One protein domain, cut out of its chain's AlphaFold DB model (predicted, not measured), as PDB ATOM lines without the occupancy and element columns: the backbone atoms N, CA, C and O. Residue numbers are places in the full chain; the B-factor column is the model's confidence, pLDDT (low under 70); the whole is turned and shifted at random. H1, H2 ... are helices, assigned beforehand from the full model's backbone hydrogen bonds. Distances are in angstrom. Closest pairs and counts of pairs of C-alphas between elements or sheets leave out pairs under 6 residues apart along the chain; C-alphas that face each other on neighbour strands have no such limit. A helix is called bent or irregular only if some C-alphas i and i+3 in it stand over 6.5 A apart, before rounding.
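This is residues 13 to 136 of the 235 residues of an uncharacterized protein of Halobiforma lacisalsi AJ5 (UniProt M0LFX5). Three long helices fold back and forth, with the bent helix H3 in the middle, H2 along one side of its arm H3a and H4 along another, while H1 turns off at the far end of H2 like an arm at a right angle. Residues 13 to 27 of H1 stick out, free of the rest, and the last part of H3, arm H3b, residues 90 to 98, slants off from H3a and packs on residues 105 to 112 of H4. The printed part has 124 residues, with four named helices in the order H1, H2, H3, H4 and no named strand; its class is all helix. The whole is loose, with a radius of gyration of the C-alphas of 18.6 A, and flat, spanning 53 by 47 by 20 A.

Begin with H3, the longest helix, residues 66 to 98: find C-alpha 66 at (-46.616, -31.073, -2.002). By its hydrogen bonds it was assigned as one helix, but it is bent, with C-alphas 87 and 90 lying 6.7 A apart; arm H3a is residues 66 to 87, 32.4 A long, and arm H3b is residues 90 to 98. H3a has a kink of 39 degrees near residue 80. Before it comes H2, residues 34 to 61, 41.0 A long. After it comes H4, residues 104 to 129, 31.8 A from first to last C-alpha, ending at (-40.143, -25.734, -5.794). H4 is irregular, with C-alphas 110 and 113 lying 8.0 A apart, and has a kink of 74 degrees near residue 111. H1, residues 13 to 30, is 25.4 A long and begins at (-80.111, 1.635, 17.090).

Start at H3a, which forms a helical hairpin with H2: they touch, opposite ways at a shallow tilt of 17 degrees, and their closest C-alphas, of Gly 48 and Gly 75, are 3.9 A apart. H3a also touches H4, opposite ways at a shallow tilt of 33 degrees, only just short of steep; the closest C-alphas, of Tyr 70 and Gly 128, are 4.4 A apart. H3b stands at a steep tilt of 53 degrees to H3a. H3b and H4 form a second helical hairpin, in which residues 105 to 112 alone of H4 touch H3b; the closest C-alphas, of Arg 97 and Ala 109, are 5.3 A apart. H2 and H4 are apart. H1 is close to H2 but not clearly touching, about perpendicular at 88 degrees, with the closest C-alphas, of Tyr 29 and Trp 36, 7.6 A apart. Every O i to N i+4 pair is within hydrogen-bond range in H1, H2 and H3b, against 15 of 18 in H3a and 20 of 22 in H4.

Look to Ile 13 and Gly 133 for the two C-alphas farthest apart, 55.9 A. The printed part has no cut, and the three links between helices are tight. Confidence is under 70 at residues 28 to 32 and at residue 100; the mean pLDDT of the printed part is 88.1.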
ATOM      1  N   ILE A  13     -81.329   1.239  16.376       77.00
ATOM      2  CA  ILE A  13     -80.111   1.635  17.090       77.00
ATOM      3  C   ILE A  13     -78.968   0.700  16.697       77.00
ATOM      4  O   ILE A  13     -77.960   1.183  16.197       77.00
ATOM      5  N   VAL A  14     -79.156  -0.623  16.783       83.25
ATOM      6  CA  VAL A  14     -78.120  -1.620  16.437       83.25
ATOM      7  C   VAL A  14     -77.602  -1.423  15.010       83.25
ATOM      8  O   VAL A  14     -76.395  -1.354  14.786       83.25
ATOM      9  N   ARG A  15     -78.505  -1.247  14.037       85.81
ATOM     10  CA  ARG A  15     -78.124  -1.030  12.634       85.81
ATOM     11  C   ARG A  15     -77.364   0.283  12.428       85.81
ATOM     12  O   ARG A  15     -76.454   0.339  11.600       85.81
ATOM     13  N   ARG A  16     -77.723   1.345  13.157       85.75
ATOM     14  CA  ARG A  16     -77.047   2.648  13.074       85.75
ATOM     15  C   ARG A  16     -75.659   2.581  13.719       85.75
ATOM     16  O   ARG A  16     -74.703   3.034  13.096       85.75
ATOM     17  N   THR A  17     -75.533   1.931  14.877       89.25
ATOM     18  CA  THR A  17     -74.249   1.714  15.560       89.25
ATOM     19  C   THR A  17     -73.319   0.831  14.733       89.25
ATOM     20  O   THR A  17     -72.169   1.201  14.532       89.25
ATOM     21  N   ALA A  18     -73.816  -0.270  14.158       89.50
ATOM     22  CA  ALA A  18     -73.032  -1.142  13.282       89.50
ATOM     23  C   ALA A  18     -72.538  -0.404  12.029       89.50
ATOM     24  O   ALA A  18     -71.363  -0.479  11.681       89.50
ATOM     25  N   ARG A  19     -73.406   0.381  11.376       90.19
ATOM     26  CA  ARG A  19     -73.024   1.173  10.197       90.19
ATOM     27  C   ARG A  19     -72.016   2.272  10.547       90.19
ATOM     28  O   ARG A  19     -71.132   2.555   9.745       90.19
ATOM     29  N   GLN A  20     -72.126   2.879  11.726       89.44
ATOM     30  CA  GLN A  20     -71.190   3.905  12.185       89.44
ATOM     31  C   GLN A  20     -69.842   3.310  12.609       89.44
ATOM     32  O   GLN A  20     -68.809   3.839  12.209       89.44
ATOM     33  N   ALA A  21     -69.843   2.177  13.313       86.38
ATOM     34  CA  ALA A  21     -68.642   1.404  13.615       86.38
ATOM     35  C   ALA A  21     -67.936   0.955  12.330       86.38
ATOM     36  O   ALA A  21     -66.735   1.159  12.194       86.38
ATOM     37  N   TRP A  22     -68.686   0.459  11.340       87.19
ATOM     38  CA  TRP A  22     -68.158   0.099  10.023       87.19
ATOM     39  C   TRP A  22     -67.536   1.293   9.296       87.19
ATOM     40  O   TRP A  22     -66.435   1.199   8.765       87.19
ATOM     41  N   ARG A  23     -68.205   2.453   9.308       86.06
ATOM     42  CA  ARG A  23     -67.682   3.670   8.675       86.06
ATOM     43  C   ARG A  23     -66.438   4.201   9.391       86.06
ATOM     44  O   ARG A  23     -65.534   4.687   8.724       86.06
ATOM     45  N   ASN A  24     -66.373   4.081  10.717       81.44
ATOM     46  CA  ASN A  24     -65.190   4.427  11.505       81.44
ATOM     47  C   ASN A  24     -64.033   3.464  11.219       81.44
ATOM     48  O   ASN A  24     -62.914   3.916  11.013       81.44
ATOM     49  N   LEU A  25     -64.310   2.164  11.130       77.50
ATOM     50  CA  LEU A  25     -63.326   1.143  10.779       77.50
ATOM     51  C   LEU A  25     -62.782   1.365   9.366       77.50
ATOM     52  O   LEU A  25     -61.573   1.338   9.176       77.50
ATOM     53  N   LEU A  26     -63.646   1.689   8.397       76.88
ATOM     54  CA  LEU A  26     -63.229   2.101   7.055       76.88
ATOM     55  C   LEU A  26     -62.399   3.389   7.087       76.88
ATOM     56  O   LEU A  26     -61.354   3.448   6.449       76.88
ATOM     57  N   ASN A  27     -62.813   4.406   7.845       78.31
ATOM     58  CA  ASN A  27     -62.047   5.647   7.948       78.31
ATOM     59  C   ASN A  27     -60.646   5.395   8.509       78.31
ATOM     60  O   ASN A  27     -59.685   5.875   7.918       78.31
ATOM     61  N   VAL A  28     -60.518   4.599   9.576       69.50
ATOM     62  CA  VAL A  28     -59.228   4.189  10.158       69.50
ATOM     63  C   VAL A  28     -58.425   3.344   9.168       69.50
ATOM     64  O   VAL A  28     -57.233   3.577   8.995       69.50
ATOM     65  N   TYR A  29     -59.079   2.428   8.448       64.25
ATOM     66  CA  TYR A  29     -58.452   1.608   7.411       64.25
ATOM     67  C   TYR A  29     -57.826   2.461   6.298       64.25
ATOM     68  O   TYR A  29     -56.748   2.119   5.795       64.25
ATOM     69  N   TYR A  30     -58.494   3.563   5.933       65.94
ATOM     70  CA  TYR A  30     -58.069   4.513   4.903       65.94
ATOM     71  C   TYR A  30     -57.162   5.636   5.418       65.94
ATOM     72  O   TYR A  30     -56.437   6.235   4.620       65.94
ATOM     73  N   THR A  31     -57.140   5.923   6.723       68.94
ATOM     74  CA  THR A  31     -56.170   6.873   7.273       68.94
ATOM     75  C   THR A  31     -54.800   6.200   7.289       68.94
ATOM     76  O   THR A  31     -54.537   5.288   8.068       68.94
ATOM     77  N   ASN A  32     -53.905   6.648   6.406       66.25
ATOM     78  CA  ASN A  32     -52.527   6.162   6.295       66.25
ATOM     79  C   ASN A  32     -51.664   6.638   7.481       66.25
ATOM     80  O   ASN A  32     -50.720   7.408   7.311       66.25
ATOM     81  N   THR A  33     -52.028   6.233   8.697       79.69
ATOM     82  CA  THR A  33     -51.265   6.520   9.913       79.69
ATOM     83  C   THR A  33     -50.102   5.546  10.050       79.69
ATOM     84  O   THR A  33     -50.164   4.394   9.612       79.69
ATOM     85  N   THR A  34     -49.021   5.992  10.690       81.50
ATOM     86  CA  THR A  34     -47.849   5.146  10.946       81.50
ATOM     87  C   THR A  34     -48.218   3.934  11.806       81.50
ATOM     88  O   THR A  34     -47.799   2.824  11.494       81.50
ATOM     89  N   VAL A  35     -49.081   4.119  12.813       85.12
ATOM     90  CA  VAL A  35     -49.595   3.038  13.678       85.12
ATOM     91  C   VAL A  35     -50.287   1.951  12.857       85.12
ATOM     92  O   VAL A  35     -50.018   0.767  13.039       85.12
ATOM     93  N   TRP A  36     -51.125   2.336  11.893       84.00
ATOM     94  CA  TRP A  36     -51.818   1.381  11.032       84.00
ATOM     95  C   TRP A  36     -50.868   0.591  10.124       84.00
ATOM     96  O   TRP A  36     -51.083  -0.597   9.882       84.00
ATOM     97  N   ARG A  37     -49.781   1.218   9.650       86.12
ATOM     98  CA  ARG A  37     -48.727   0.525   8.888       86.12
ATOM     99  C   ARG A  37     -48.006  -0.516   9.742       86.12
ATOM    100  O   ARG A  37     -47.811  -1.631   9.262       86.12
ATOM    101  N   TYR A  38     -47.671  -0.184  10.991       89.31
ATOM    102  CA  TYR A  38     -47.100  -1.149  11.938       89.31
ATOM    103  C   TYR A  38     -48.056  -2.309  12.201       89.31
ATOM    104  O   TYR A  38     -47.636  -3.456  12.121       89.31
ATOM    105  N   LEU A  39     -49.341  -2.029  12.432       90.19
ATOM    106  CA  LEU A  39     -50.333  -3.066  12.713       90.19
ATOM    107  C   LEU A  39     -50.538  -4.010  11.521       90.19
ATOM    108  O   LEU A  39     -50.527  -5.224  11.700       90.19
ATOM    109  N   LYS A  40     -50.650  -3.479  10.295       87.81
ATOM    110  CA  LYS A  40     -50.720  -4.299   9.073       87.81
ATOM    111  C   LYS A  40     -49.473  -5.154   8.888       87.81
ATOM    112  O   LYS A  40     -49.584  -6.339   8.600       87.81
ATOM    113  N   SER A  41     -48.295  -4.559   9.067       92.12
ATOM    114  CA  SER A  41     -47.034  -5.287   8.958       92.12
ATOM    115  C   SER A  41     -46.929  -6.389  10.009       92.12
ATOM    116  O   SER A  41     -46.576  -7.509   9.664       92.12
ATOM    117  N   GLY A  42     -47.257  -6.093  11.268       93.81
ATOM    118  CA  GLY A  42     -47.225  -7.061  12.362       93.81
ATOM    119  C   GLY A  42     -48.211  -8.206  12.147       93.81
ATOM    120  O   GLY A  42     -47.844  -9.361  12.324       93.81
ATOM    121  N   ALA A  43     -49.424  -7.908  11.674       94.06
ATOM    122  CA  ALA A  43     -50.408  -8.930  11.332       94.06
ATOM    123  C   ALA A  43     -49.922  -9.853  10.203       94.06
ATOM    124  O   ALA A  43     -50.125 -11.059  10.283       94.06
ATOM    125  N   LEU A  44     -49.257  -9.311   9.175       95.12
ATOM    126  CA  LEU A  44     -48.684 -10.119   8.092       95.12
ATOM    127  C   LEU A  44     -47.499 -10.968   8.557       95.12
ATOM    128  O   LEU A  44     -47.400 -12.116   8.143       95.12
ATOM    129  N   VAL A  45     -46.640 -10.434   9.431       96.44
ATOM    130  CA  VAL A  45     -45.544 -11.201  10.044       96.44
ATOM    131  C   VAL A  45     -46.101 -12.350  10.874       96.44
ATOM    132  O   VAL A  45     -45.695 -13.488  10.681       96.44
ATOM    133  N   TRP A  46     -47.067 -12.068  11.751       97.56
ATOM    134  CA  TRP A  46     -47.720 -13.082  12.575       97.56
ATOM    135  C   TRP A  46     -48.397 -14.158  11.724       97.56
ATOM    136  O   TRP A  46     -48.182 -15.346  11.935       97.56
ATOM    137  N   PHE A  47     -49.181 -13.749  10.727       97.50
ATOM    138  CA  PHE A  47     -49.847 -14.676   9.820       97.50
ATOM    139  C   PHE A  47     -48.846 -15.515   9.012       97.50
ATOM    140  O   PHE A  47     -49.037 -16.719   8.869       97.50
ATOM    141  N   GLY A  48     -47.760 -14.897   8.537       97.00
ATOM    142  CA  GLY A  48     -46.673 -15.584   7.844       97.00
ATOM    143  C   GLY A  48     -45.990 -16.625   8.728       97.00
ATOM    144  O   GLY A  48     -45.843 -17.766   8.302       97.00
ATOM    145  N   LEU A  49     -45.665 -16.266   9.975       96.94
ATOM    146  CA  LEU A  49     -45.100 -17.181  10.973       96.94
ATOM    147  C   LEU A  49     -46.027 -18.363  11.261       96.94
ATOM    148  O   LEU A  49     -45.560 -19.493  11.304       96.94
ATOM    149  N   MET A  50     -47.328 -18.117  11.429       97.50
ATOM    150  CA  MET A  50     -48.304 -19.178  11.685       97.50
ATOM    151  C   MET A  50     -48.429 -20.138  10.501       97.50
ATOM    152  O   MET A  50     -48.384 -21.344  10.709       97.50
ATOM    153  N   LEU A  51     -48.547 -19.627   9.269       97.06
ATOM    154  CA  LEU A  51     -48.587 -20.476   8.073       97.06
ATOM    155  C   LEU A  51     -47.302 -21.284   7.915       97.06
ATOM    156  O   LEU A  51     -47.355 -22.480   7.663       97.06
ATOM    157  N   TRP A  52     -46.156 -20.634   8.097       96.56
ATOM    158  CA  TRP A  52     -44.857 -21.278   7.991       96.56
ATOM    159  C   TRP A  52     -44.674 -22.387   9.036       96.56
ATOM    160  O   TRP A  52     -44.329 -23.511   8.673       96.56
ATOM    161  N   ALA A  53     -44.956 -22.109  10.310       95.44
ATOM    162  CA  ALA A  53     -44.840 -23.089  11.387       95.44
ATOM    163  C   ALA A  53     -45.846 -24.238  11.230       95.44
ATOM    164  O   ALA A  53     -45.478 -25.399  11.364       95.44
ATOM    165  N   PHE A  54     -47.102 -23.925  10.894       95.81
ATOM    166  CA  PHE A  54     -48.143 -24.931  10.691       95.81
ATOM    167  C   PHE A  54     -47.834 -25.851   9.507       95.81
ATOM    168  O   PHE A  54     -48.010 -27.060   9.616       95.81
ATOM    169  N   SER A  55     -47.344 -25.308   8.389       95.56
ATOM    170  CA  SER A  55     -46.950 -26.134   7.245       95.56
ATOM    171  C   SER A  55     -45.747 -27.017   7.554       95.56
ATOM    172  O   SER A  55     -45.757 -28.166   7.136       95.56
ATOM    173  N   ASN A  56     -44.756 -26.529   8.309       93.69
ATOM    174  CA  ASN A  56     -43.644 -27.370   8.763       93.69
ATOM    175  C   ASN A  56     -44.125 -28.501   9.676       93.69
ATOM    176  O   ASN A  56     -43.756 -29.651   9.470       93.69
ATOM    177  N   LEU A  57     -45.005 -28.194  10.632       92.44
ATOM    178  CA  LEU A  57     -45.604 -29.209  11.494       92.44
ATOM    179  C   LEU A  57     -46.344 -30.267  10.668       92.44
ATOM    180  O   LEU A  57     -46.160 -31.456  10.887       92.44
ATOM    181  N   LEU A  58     -47.154 -29.850   9.693       91.94
ATOM    182  CA  LEU A  58     -47.923 -30.790   8.882       91.94
ATOM    183  C   LEU A  58     -47.035 -31.623   7.946       91.94
ATOM    184  O   LEU A  58     -47.280 -32.816   7.801       91.94
ATOM    185  N   LEU A  59     -45.995 -31.024   7.361       88.88
ATOM    186  CA  LEU A  59     -44.995 -31.732   6.552       88.88
ATOM    187  C   LEU A  59     -44.176 -32.728   7.378       88.88
ATOM    188  O   LEU A  59     -43.751 -33.739   6.832       88.88
ATOM    189  N   SER A  60     -44.012 -32.483   8.681       84.75
ATOM    190  CA  SER A  60     -43.389 -33.442   9.599       84.75
ATOM    191  C   SER A  60     -44.209 -34.725   9.761       84.75
ATOM    192  O   SER A  60     -43.625 -35.774  10.001       84.75
ATOM    193  N   TYR A  61     -45.540 -34.656   9.635       84.69
ATOM    194  CA  TYR A  61     -46.420 -35.832   9.682       84.69
ATOM    195  C   TYR A  61     -46.687 -36.434   8.297       84.69
ATOM    196  O   TYR A  61     -46.863 -37.641   8.166       84.69
ATOM    197  N   ARG A  62     -46.800 -35.588   7.267       88.19
ATOM    198  CA  ARG A  62     -47.207 -35.963   5.906       88.19
ATOM    199  C   ARG A  62     -46.338 -35.242   4.870       88.19
ATOM    200  O   ARG A  62     -46.762 -34.213   4.325       88.19
ATOM    201  N   PRO A  63     -45.124 -35.752   4.591       84.38
ATOM    202  CA  PRO A  63     -44.205 -35.130   3.637       84.38
ATOM    203  C   PRO A  63     -44.713 -35.206   2.188       84.38
ATOM    204  O   PRO A  63     -44.308 -34.414   1.340       84.38
ATOM    205  N   ASP A  64     -45.668 -36.096   1.901       85.25
ATOM    206  CA  ASP A  64     -46.309 -36.269   0.595       85.25
ATOM    207  C   ASP A  64     -47.182 -35.072   0.165       85.25
ATOM    208  O   ASP A  64     -47.508 -34.909  -1.017       85.25
ATOM    209  N   LEU A  65     -47.544 -34.182   1.097       91.56
ATOM    210  CA  LEU A  65     -48.386 -33.018   0.823       91.56
ATOM    211  C   LEU A  65     -47.604 -31.892   0.134       91.56
ATOM    212  O   LEU A  65     -47.344 -30.838   0.714       91.56
ATOM    213  N   THR A  66     -47.321 -32.061  -1.158       90.19
ATOM    214  CA  THR A  66     -46.616 -31.073  -2.002       90.19
ATOM    215  C   THR A  66     -47.181 -29.645  -1.898       90.19
ATOM    216  O   THR A  66     -46.439 -28.664  -1.891       90.19
ATOM    217  N   VAL A  67     -48.502 -29.498  -1.737       95.12
ATOM    218  CA  VAL A  67     -49.177 -28.201  -1.534       95.12
ATOM    219  C   VAL A  67     -48.714 -27.463  -0.265       95.12
ATOM    220  O   VAL A  67     -48.732 -26.227  -0.213       95.12
ATOM    221  N   MET A  68     -48.259 -28.191   0.757       95.19
ATOM    222  CA  MET A  68     -47.753 -27.600   1.992       95.19
ATOM    223  C   MET A  68     -46.398 -26.930   1.801       95.19
ATOM    224  O   MET A  68     -46.167 -25.913   2.447       95.19
ATOM    225  N   TYR A  69     -45.565 -27.368   0.851       93.88
ATOM    226  CA  TYR A  69     -44.321 -26.661   0.521       93.88
ATOM    227  C   TYR A  69     -44.591 -25.255  -0.024       93.88
ATOM    228  O   TYR A  69     -43.932 -24.293   0.371       93.88
ATOM    229  N   TYR A  70     -45.625 -25.088  -0.856       96.56
ATOM    230  CA  TYR A  70     -46.038 -23.766  -1.343       96.56
ATOM    231  C   TYR A  70     -46.660 -22.904  -0.240       96.56
ATOM    232  O   TYR A  70     -46.445 -21.692  -0.206       96.56
ATOM    233  N   THR A  71     -47.410 -23.515   0.679       97.25
ATOM    234  CA  THR A  71     -48.006 -22.808   1.827       97.25
ATOM    235  C   THR A  71     -46.926 -22.347   2.812       97.25
ATOM    236  O   THR A  71     -46.932 -21.193   3.245       97.25
ATOM    237  N   MET A  72     -45.940 -23.206   3.070       96.38
ATOM    238  CA  MET A  72     -44.735 -22.915   3.841       96.38
ATOM    239  C   MET A  72     -43.935 -21.774   3.209       96.38
ATOM    240  O   MET A  72     -43.624 -20.800   3.893       96.38
ATOM    241  N   ALA A  73     -43.666 -21.851   1.899       96.94
ATOM    242  CA  ALA A  73     -42.969 -20.810   1.145       96.94
ATOM    243  C   ALA A  73     -43.711 -19.471   1.209       96.94
ATOM    244  O   ALA A  73     -43.105 -18.428   1.451       96.94
ATOM    245  N   TYR A  74     -45.036 -19.490   1.040       97.62
ATOM    246  CA  TYR A  74     -45.873 -18.303   1.166       97.62
ATOM    247  C   TYR A  74     -45.744 -17.674   2.555       97.62
ATOM    248  O   TYR A  74     -45.494 -16.471   2.656       97.62
ATOM    249  N   GLY A  75     -45.879 -18.477   3.616       96.81
ATOM    250  CA  GLY A  75     -45.729 -18.018   4.995       96.81
ATOM    251  C   GLY A  75     -44.354 -17.399   5.238       96.81
ATOM    252  O   GLY A  75     -44.262 -16.261   5.699       96.81
ATOM    253  N   PHE A  76     -43.299 -18.103   4.825       96.44
ATOM    254  CA  PHE A  76     -41.911 -17.681   4.981       96.44
ATOM    255  C   PHE A  76     -41.613 -16.354   4.271       96.44
ATOM    256  O   PHE A  76     -41.111 -15.408   4.882       96.44
ATOM    257  N   VAL A  77     -41.980 -16.233   2.990       96.94
ATOM    258  CA  VAL A  77     -41.783 -14.993   2.224       96.94
ATOM    259  C   VAL A  77     -42.574 -13.850   2.852       96.94
ATOM    260  O   VAL A  77     -42.067 -12.731   2.935       96.94
ATOM    261  N   LEU A  78     -43.795 -14.101   3.333       96.25
ATOM    262  CA  LEU A  78     -44.653 -13.064   3.902       96.25
ATOM    263  C   LEU A  78     -44.050 -12.396   5.148       96.25
ATOM    264  O   LEU A  78     -44.241 -11.189   5.324       96.25
ATOM    265  N   ILE A  79     -43.282 -13.137   5.955       95.81
ATOM    266  CA  ILE A  79     -42.588 -12.618   7.146       95.81
ATOM    267  C   ILE A  79     -41.673 -11.444   6.780       95.81
ATOM    268  O   ILE A  79     -41.693 -10.409   7.445       95.81
ATOM    269  N   LEU A  80     -40.908 -11.567   5.694       94.31
ATOM    270  CA  LEU A  80     -39.982 -10.522   5.241       94.31
ATOM    271  C   LEU A  80     -40.663  -9.526   4.292       94.31
ATOM    272  O   LEU A  80     -40.469  -8.310   4.384       94.31
ATOM    273  N   TRP A  81     -41.499 -10.031   3.387       94.38
ATOM    274  CA  TRP A  81     -42.109  -9.247   2.318       94.38
ATOM    275  C   TRP A  81     -43.216  -8.312   2.811       94.38
ATOM    276  O   TRP A  81     -43.397  -7.220   2.261       94.38
ATOM    277  N   GLY A  82     -43.948  -8.706   3.860       92.88
ATOM    278  CA  GLY A  82     -44.993  -7.897   4.487       92.88
ATOM    279  C   GLY A  82     -44.459  -6.546   4.985       92.88
ATOM    280  O   GLY A  82     -44.924  -5.504   4.495       92.88
ATOM    281  N   PRO A  83     -43.457  -6.536   5.889       93.00
ATOM    282  CA  PRO A  83     -42.768  -5.324   6.321       93.00
ATOM    283  C   PRO A  83     -42.119  -4.564   5.168       93.00
ATOM    284  O   PRO A  83     -42.353  -3.361   5.028       93.00
ATOM    285  N   LEU A  84     -41.373  -5.246   4.293       93.25
ATOM    286  CA  LEU A  84     -40.705  -4.610   3.154       93.25
ATOM    287  C   LEU A  84     -41.697  -3.826   2.281       93.25
ATOM    288  O   LEU A  84     -41.463  -2.662   1.940       93.25
ATOM    289  N   THR A  85     -42.850  -4.421   1.979       90.62
ATOM    290  CA  THR A  85     -43.877  -3.780   1.155       90.62
ATOM    291  C   THR A  85     -44.445  -2.532   1.835       90.62
ATOM    292  O   THR A  85     -44.557  -1.478   1.207       90.62
ATOM    293  N   HIS A  86     -44.780  -2.608   3.125       89.50
ATOM    294  CA  HIS A  86     -45.439  -1.511   3.844       89.50
ATOM    295  C   HIS A  86     -44.482  -0.387   4.263       89.50
ATOM    296  O   HIS A  86     -44.898   0.777   4.365       89.50
ATOM    297  N   PHE A  87     -43.211  -0.705   4.510       89.81
ATOM    298  CA  PHE A  87     -42.203   0.260   4.948       89.81
ATOM    299  C   PHE A  87     -41.388   0.861   3.812       89.81
ATOM    300  O   PHE A  87     -41.076   2.048   3.887       89.81
ATOM    301  N   VAL A  88     -41.117   0.101   2.750       90.25
ATOM    302  CA  VAL A  88     -40.222   0.526   1.666       90.25
ATOM    303  C   VAL A  88     -40.984   0.707   0.361       90.25
ATOM    304  O   VAL A  88     -41.042   1.819  -0.165       90.25
ATOM    305  N   VAL A  89     -41.625  -0.351  -0.144       88.69
ATOM    306  CA  VAL A  89     -42.192  -0.350  -1.505       88.69
ATOM    307  C   VAL A  89     -43.338   0.649  -1.639       88.69
ATOM    308  O   VAL A  89     -43.325   1.484  -2.542       88.69
ATOM    309  N   VAL A  90     -44.319   0.616  -0.734       87.44
ATOM    310  CA  VAL A  90     -45.493   1.500  -0.800       87.44
ATOM    311  C   VAL A  90     -45.093   2.981  -0.711       87.44
ATOM    312  O   VAL A  90     -45.490   3.743  -1.598       87.44
ATOM    313  N   PRO A  91     -44.287   3.430   0.275       86.00
ATOM    314  CA  PRO A  91     -43.828   4.819   0.313       86.00
ATOM    315  C   PRO A  91     -43.018   5.223  -0.917       86.00
ATOM    316  O   PRO A  91     -43.208   6.329  -1.424       86.00
ATOM    317  N   LEU A  92     -42.156   4.336  -1.423       86.06
ATOM    318  CA  LEU A  92     -41.326   4.609  -2.592       86.06
ATOM    319  C   LEU A  92     -42.176   4.769  -3.857       86.06
ATOM    320  O   LEU A  92     -42.010   5.754  -4.570       86.06
ATOM    321  N   VAL A  93     -43.151   3.885  -4.092       85.25
ATOM    322  CA  VAL A  93     -44.090   3.983  -5.224       85.25
ATOM    323  C   VAL A  93     -44.951   5.245  -5.127       85.25
ATOM    324  O   VAL A  93     -45.161   5.919  -6.136       85.25
ATOM    325  N   ILE A  94     -45.422   5.615  -3.929       84.88
ATOM    326  CA  ILE A  94     -46.173   6.865  -3.722       84.88
ATOM    327  C   ILE A  94     -45.285   8.080  -4.018       84.88
ATOM    328  O   ILE A  94     -45.735   9.010  -4.689       84.88
ATOM    329  N   ARG A  95     -44.031   8.078  -3.549       85.81
ATOM    330  CA  ARG A  95     -43.065   9.151  -3.813       85.81
ATOM    331  C   ARG A  95     -42.779   9.281  -5.309       85.81
ATOM    332  O   ARG A  95     -42.846  10.394  -5.822       85.81
ATOM    333  N   LEU A  96     -42.562   8.162  -6.004       84.88
ATOM    334  CA  LEU A  96     -42.335   8.118  -7.454       84.88
ATOM    335  C   LEU A  96     -43.553   8.607  -8.252       84.88
ATOM    336  O   LEU A  96     -43.413   9.325  -9.238       84.88
ATOM    337  N   ARG A  97     -44.769   8.247  -7.817       82.62
ATOM    338  CA  ARG A  97     -46.013   8.752  -8.418       82.62
ATOM    339  C   ARG A  97     -46.164  10.259  -8.242       82.62
ATOM    340  O   ARG A  97     -46.636  10.924  -9.157       82.62
ATOM    341  N   ARG A  98     -45.790  10.797  -7.077       82.94
ATOM    342  CA  ARG A  98     -45.878  12.238  -6.796       82.94
ATOM    343  C   ARG A  98     -44.817  13.055  -7.525       82.94
ATOM    344  O   ARG A  98     -45.080  14.213  -7.820       82.94
ATOM    345  N   SER A  99     -43.653  12.483  -7.828       80.25
ATOM    346  CA  SER A  99     -42.567  13.201  -8.505       80.25
ATOM    347  C   SER A  99     -42.790  13.409 -10.009       80.25
ATOM    348  O   SER A  99     -41.926  13.985 -10.657       80.25
ATOM    349  N   GLY A 100     -43.910  12.941 -10.580       68.06
ATOM    350  CA  GLY A 100     -44.253  13.180 -11.989       68.06
ATOM    351  C   GLY A 100     -43.251  12.589 -12.986       68.06
ATOM    352  O   GLY A 100     -43.116  13.097 -14.094       68.06
ATOM    353  N   ALA A 101     -42.517  11.547 -12.583       70.50
ATOM    354  CA  ALA A 101     -41.405  11.012 -13.357       70.50
ATOM    355  C   ALA A 101     -41.876  10.424 -14.704       70.50
ATOM    356  O   ALA A 101     -42.828   9.641 -14.755       70.50
ATOM    357  N   THR A 102     -41.204  10.800 -15.794       74.69
ATOM    358  CA  THR A 102     -41.495  10.347 -17.162       74.69
ATOM    359  C   THR A 102     -40.594   9.172 -17.572       74.69
ATOM    360  O   THR A 102     -39.517   8.964 -17.017       74.69
ATOM    361  N   GLY A 103     -41.047   8.353 -18.530       78.44
ATOM    362  CA  GLY A 103     -40.287   7.205 -19.050       78.44
ATOM    363  C   GLY A 103     -40.399   5.921 -18.210       78.44
ATOM    364  O   GLY A 103     -41.489   5.533 -17.778       78.44
ATOM    365  N   VAL A 104     -39.273   5.226 -18.001       72.06
ATOM    366  CA  VAL A 104     -39.210   3.917 -17.311       72.06
ATOM    367  C   VAL A 104     -39.704   4.014 -15.861       72.06
ATOM    368  O   VAL A 104     -40.503   3.191 -15.415       72.06
ATOM    369  N   THR A 105     -39.323   5.072 -15.143       76.12
ATOM    370  CA  THR A 105     -39.779   5.353 -13.770       76.12
ATOM    371  C   THR A 105     -41.282   5.624 -13.702       76.12
ATOM    372  O   THR A 105     -41.946   5.162 -12.776       76.12
ATOM    373  N   GLY A 106     -41.857   6.274 -14.717       76.00
ATOM    374  CA  GLY A 106     -43.306   6.447 -14.849       76.00
ATOM    375  C   GLY A 106     -44.046   5.118 -15.036       76.00
ATOM    376  O   GLY A 106     -45.105   4.899 -14.443       76.00
ATOM    377  N   THR A 107     -43.464   4.184 -15.793       76.75
ATOM    378  CA  THR A 107     -44.029   2.835 -15.986       76.75
ATOM    379  C   THR A 107     -43.996   2.024 -14.691       76.75
ATOM    380  O   THR A 107     -45.005   1.409 -14.333       76.75
ATOM    381  N   ILE A 108     -42.888   2.093 -13.943       80.19
ATOM    382  CA  ILE A 108     -42.746   1.483 -12.611       80.19
ATOM    383  C   ILE A 108     -43.742   2.106 -11.623       80.19
ATOM    384  O   ILE A 108     -44.419   1.386 -10.900       80.19
ATOM    385  N   ALA A 109     -43.927   3.426 -11.626       78.19
ATOM    386  CA  ALA A 109     -44.913   4.094 -10.770       78.19
ATOM    387  C   ALA A 109     -46.367   3.687 -11.095       78.19
ATOM    388  O   ALA A 109     -47.247   3.699 -10.226       78.19
ATOM    389  N   ARG A 110     -46.637   3.325 -12.356       81.50
ATOM    390  CA  ARG A 110     -47.966   2.916 -12.830       81.50
ATOM    391  C   ARG A 110     -48.267   1.445 -12.548       81.50
ATOM    392  O   ARG A 110     -49.401   1.130 -12.194       81.50
ATOM    393  N   HIS A 111     -47.261   0.574 -12.648       86.94
ATOM    394  CA  HIS A 111     -47.389  -0.877 -12.470       86.94
ATOM    395  C   HIS A 111     -46.757  -1.415 -11.183       86.94
ATOM    396  O   HIS A 111     -46.793  -2.620 -10.961       86.94
ATOM    397  N   GLY A 112     -46.228  -0.559 -10.308       82.69
ATOM    398  CA  GLY A 112     -45.436  -0.964  -9.142       82.69
ATOM    399  C   GLY A 112     -46.151  -1.948  -8.219       82.69
ATOM    400  O   GLY A 112     -45.532  -2.884  -7.733       82.69
ATOM    401  N   SER A 113     -47.472  -1.819  -8.060       84.94
ATOM    402  CA  SER A 113     -48.258  -2.798  -7.297       84.94
ATOM    403  C   SER A 113     -48.328  -4.170  -7.975       84.94
ATOM    404  O   SER A 113     -48.284  -5.175  -7.274       84.94
ATOM    405  N   LYS A 114     -48.429  -4.228  -9.312       89.81
ATOM    406  CA  LYS A 114     -48.427  -5.492 -10.065       89.81
ATOM    407  C   LYS A 114     -47.042  -6.130 -10.057       89.81
ATOM    408  O   LYS A 114     -46.948  -7.329  -9.854       89.81
ATOM    409  N   ILE A 115     -45.990  -5.325 -10.223       90.69
ATOM    410  CA  ILE A 115     -44.597  -5.788 -10.155       90.69
ATOM    411  C   ILE A 115     -44.310  -6.358  -8.763       90.69
ATOM    412  O   ILE A 115     -43.831  -7.477  -8.665       90.69
ATOM    413  N   ASN A 116     -44.678  -5.649  -7.689       91.50
ATOM    414  CA  ASN A 116     -44.482  -6.136  -6.321       91.50
ATOM    415  C   ASN A 116     -45.192  -7.473  -6.067       91.50
ATOM    416  O   ASN A 116     -44.615  -8.370  -5.465       91.50
ATOM    417  N   LEU A 117     -46.437  -7.607  -6.539       92.62
ATOM    418  CA  LEU A 117     -47.202  -8.848  -6.412       92.62
ATOM    419  C   LEU A 117     -46.597  -9.984  -7.252       92.62
ATOM    420  O   LEU A 117     -46.512 -11.112  -6.781       92.62
ATOM    421  N   ALA A 118     -46.157  -9.685  -8.475       96.12
ATOM    422  CA  ALA A 118     -45.524 -10.660  -9.357       96.12
ATOM    423  C   ALA A 118     -44.207 -11.175  -8.768       96.12
ATOM    424  O   ALA A 118     -43.984 -12.380  -8.760       96.12
ATOM    425  N   VAL A 119     -43.367 -10.286  -8.225       95.94
ATOM    426  CA  VAL A 119     -42.113 -10.679  -7.565       95.94
ATOM    427  C   VAL A 119     -42.396 -11.519  -6.322       95.94
ATOM    428  O   VAL A 119     -41.758 -12.549  -6.142       95.94
ATOM    429  N   PHE A 120     -43.384 -11.134  -5.508       96.44
ATOM    430  CA  PHE A 120     -43.802 -11.935  -4.358       96.44
ATOM    431  C   PHE A 120     -44.166 -13.369  -4.763       96.44
ATOM    432  O   PHE A 120     -43.599 -14.316  -4.229       96.44
ATOM    433  N   PHE A 121     -45.062 -13.545  -5.738       97.62
ATOM    434  CA  PHE A 121     -45.460 -14.886  -6.172       97.62
ATOM    435  C   PHE A 121     -44.337 -15.647  -6.874       97.62
ATOM    436  O   PHE A 121     -44.234 -16.853  -6.688       97.62
ATOM    437  N   ALA A 122     -43.475 -14.967  -7.632       97.88
ATOM    438  CA  ALA A 122     -42.304 -15.598  -8.232       97.88
ATOM    439  C   ALA A 122     -41.367 -16.180  -7.159       97.88
ATOM    440  O   ALA A 122     -40.912 -17.309  -7.309       97.88
ATOM    441  N   LEU A 123     -41.137 -15.454  -6.057       96.69
ATOM    442  CA  LEU A 123     -40.365 -15.959  -4.916       96.69
ATOM    443  C   LEU A 123     -41.052 -17.151  -4.245       96.69
ATOM    444  O   LEU A 123     -40.388 -18.135  -3.946       96.69
ATOM    445  N   VAL A 124     -42.372 -17.089  -4.042       97.19
ATOM    446  CA  VAL A 124     -43.134 -18.207  -3.460       97.19
ATOM    447  C   VAL A 124     -43.044 -19.459  -4.330       97.19
ATOM    448  O   VAL A 124     -42.826 -20.542  -3.801       97.19
ATOM    449  N   ILE A 125     -43.175 -19.327  -5.653       97.44
ATOM    450  CA  ILE A 125     -43.053 -20.457  -6.584       97.44
ATOM    451  C   ILE A 125     -41.634 -21.027  -6.546       97.44
ATOM    452  O   ILE A 125     -41.473 -22.237  -6.433       97.44
ATOM    453  N   LEU A 126     -40.614 -20.165  -6.600       96.81
ATOM    454  CA  LEU A 126     -39.213 -20.585  -6.580       96.81
ATOM    455  C   LEU A 126     -38.863 -21.342  -5.291       96.81
ATOM    456  O   LEU A 126     -38.285 -22.420  -5.357       96.81
ATOM    457  N   LEU A 127     -39.241 -20.797  -4.133       94.62
ATOM    458  CA  LEU A 127     -38.962 -21.406  -2.830       94.62
ATOM    459  C   LEU A 127     -39.848 -22.619  -2.534       94.62
ATOM    460  O   LEU A 127     -39.426 -23.517  -1.819       94.62
ATOM    461  N   GLY A 128     -41.068 -22.656  -3.070       92.94
ATOM    462  CA  GLY A 128     -41.935 -23.830  -2.979       92.94
ATOM    463  C   GLY A 128     -41.410 -25.003  -3.808       92.94
ATOM    464  O   GLY A 128     -41.545 -26.144  -3.386       92.94
ATOM    465  N   ALA A 129     -40.783 -24.722  -4.955       93.62
ATOM    466  CA  ALA A 129     -40.143 -25.734  -5.794       93.62
ATOM    467  C   ALA A 129     -38.779 -26.190  -5.249       93.62
ATOM    468  O   ALA A 129     -38.398 -27.338  -5.444       93.62
ATOM    469  N   MET A 130     -38.042 -25.292  -4.591       93.38
ATOM    470  CA  MET A 130     -36.724 -25.560  -4.014       93.38
ATOM    471  C   MET A 130     -36.649 -24.984  -2.591       93.38
ATOM    472  O   MET A 130     -36.121 -23.880  -2.399       93.38
ATOM    473  N   PRO A 131     -37.205 -25.688  -1.587       85.31
ATOM    474  CA  PRO A 131     -37.106 -25.264  -0.198       85.31
ATOM    475  C   PRO A 131     -35.641 -25.313   0.253       85.31
ATOM    476  O   PRO A 131     -34.917 -26.265  -0.019       85.31
ATOM    477  N   PHE A 132     -35.192 -24.270   0.947       84.94
ATOM    478  CA  PHE A 132     -33.823 -24.154   1.455       84.94
ATOM    479  C   PHE A 132     -33.815 -24.297   2.981       84.94
ATOM    480  O   PHE A 132     -34.796 -23.947   3.631       84.94
ATOM    481  N   GLY A 133     -32.707 -24.779   3.557       82.56
ATOM    482  CA  GLY A 133     -32.620 -25.224   4.960       82.56
ATOM    483  C   GLY A 133     -33.327 -24.344   6.010       82.56
ATOM    484  O   GLY A 133     -34.187 -24.851   6.709       82.56
ATOM    485  N   PRO A 134     -33.065 -23.025   6.102       85.12
ATOM    486  CA  PRO A 134     -33.741 -22.119   7.043       85.12
ATOM    487  C   PRO A 134     -35.275 -22.048   6.946       85.12
ATOM    488  O   PRO A 134     -35.920 -21.527   7.854       85.12
ATOM    489  N   MET A 135     -35.859 -22.495   5.833       89.62
ATOM    490  CA  MET A 135     -37.304 -22.548   5.630       89.62
ATOM    491  C   MET A 135     -37.925 -23.839   6.179       89.62
ATOM    492  O   MET A 135     -39.130 -23.848   6.428       89.62
ATOM    493  N   VAL A 136     -37.134 -24.895   6.377       86.25
ATOM    494  CA  VAL A 136     -37.605 -26.194   6.864       86.25
ATOM    495  C   VAL A 136     -37.197 -26.352   8.327       86.25
ATOM    496  O   VAL A 136     -36.030 -26.201   8.678       86.25
TER     497      VAL A 136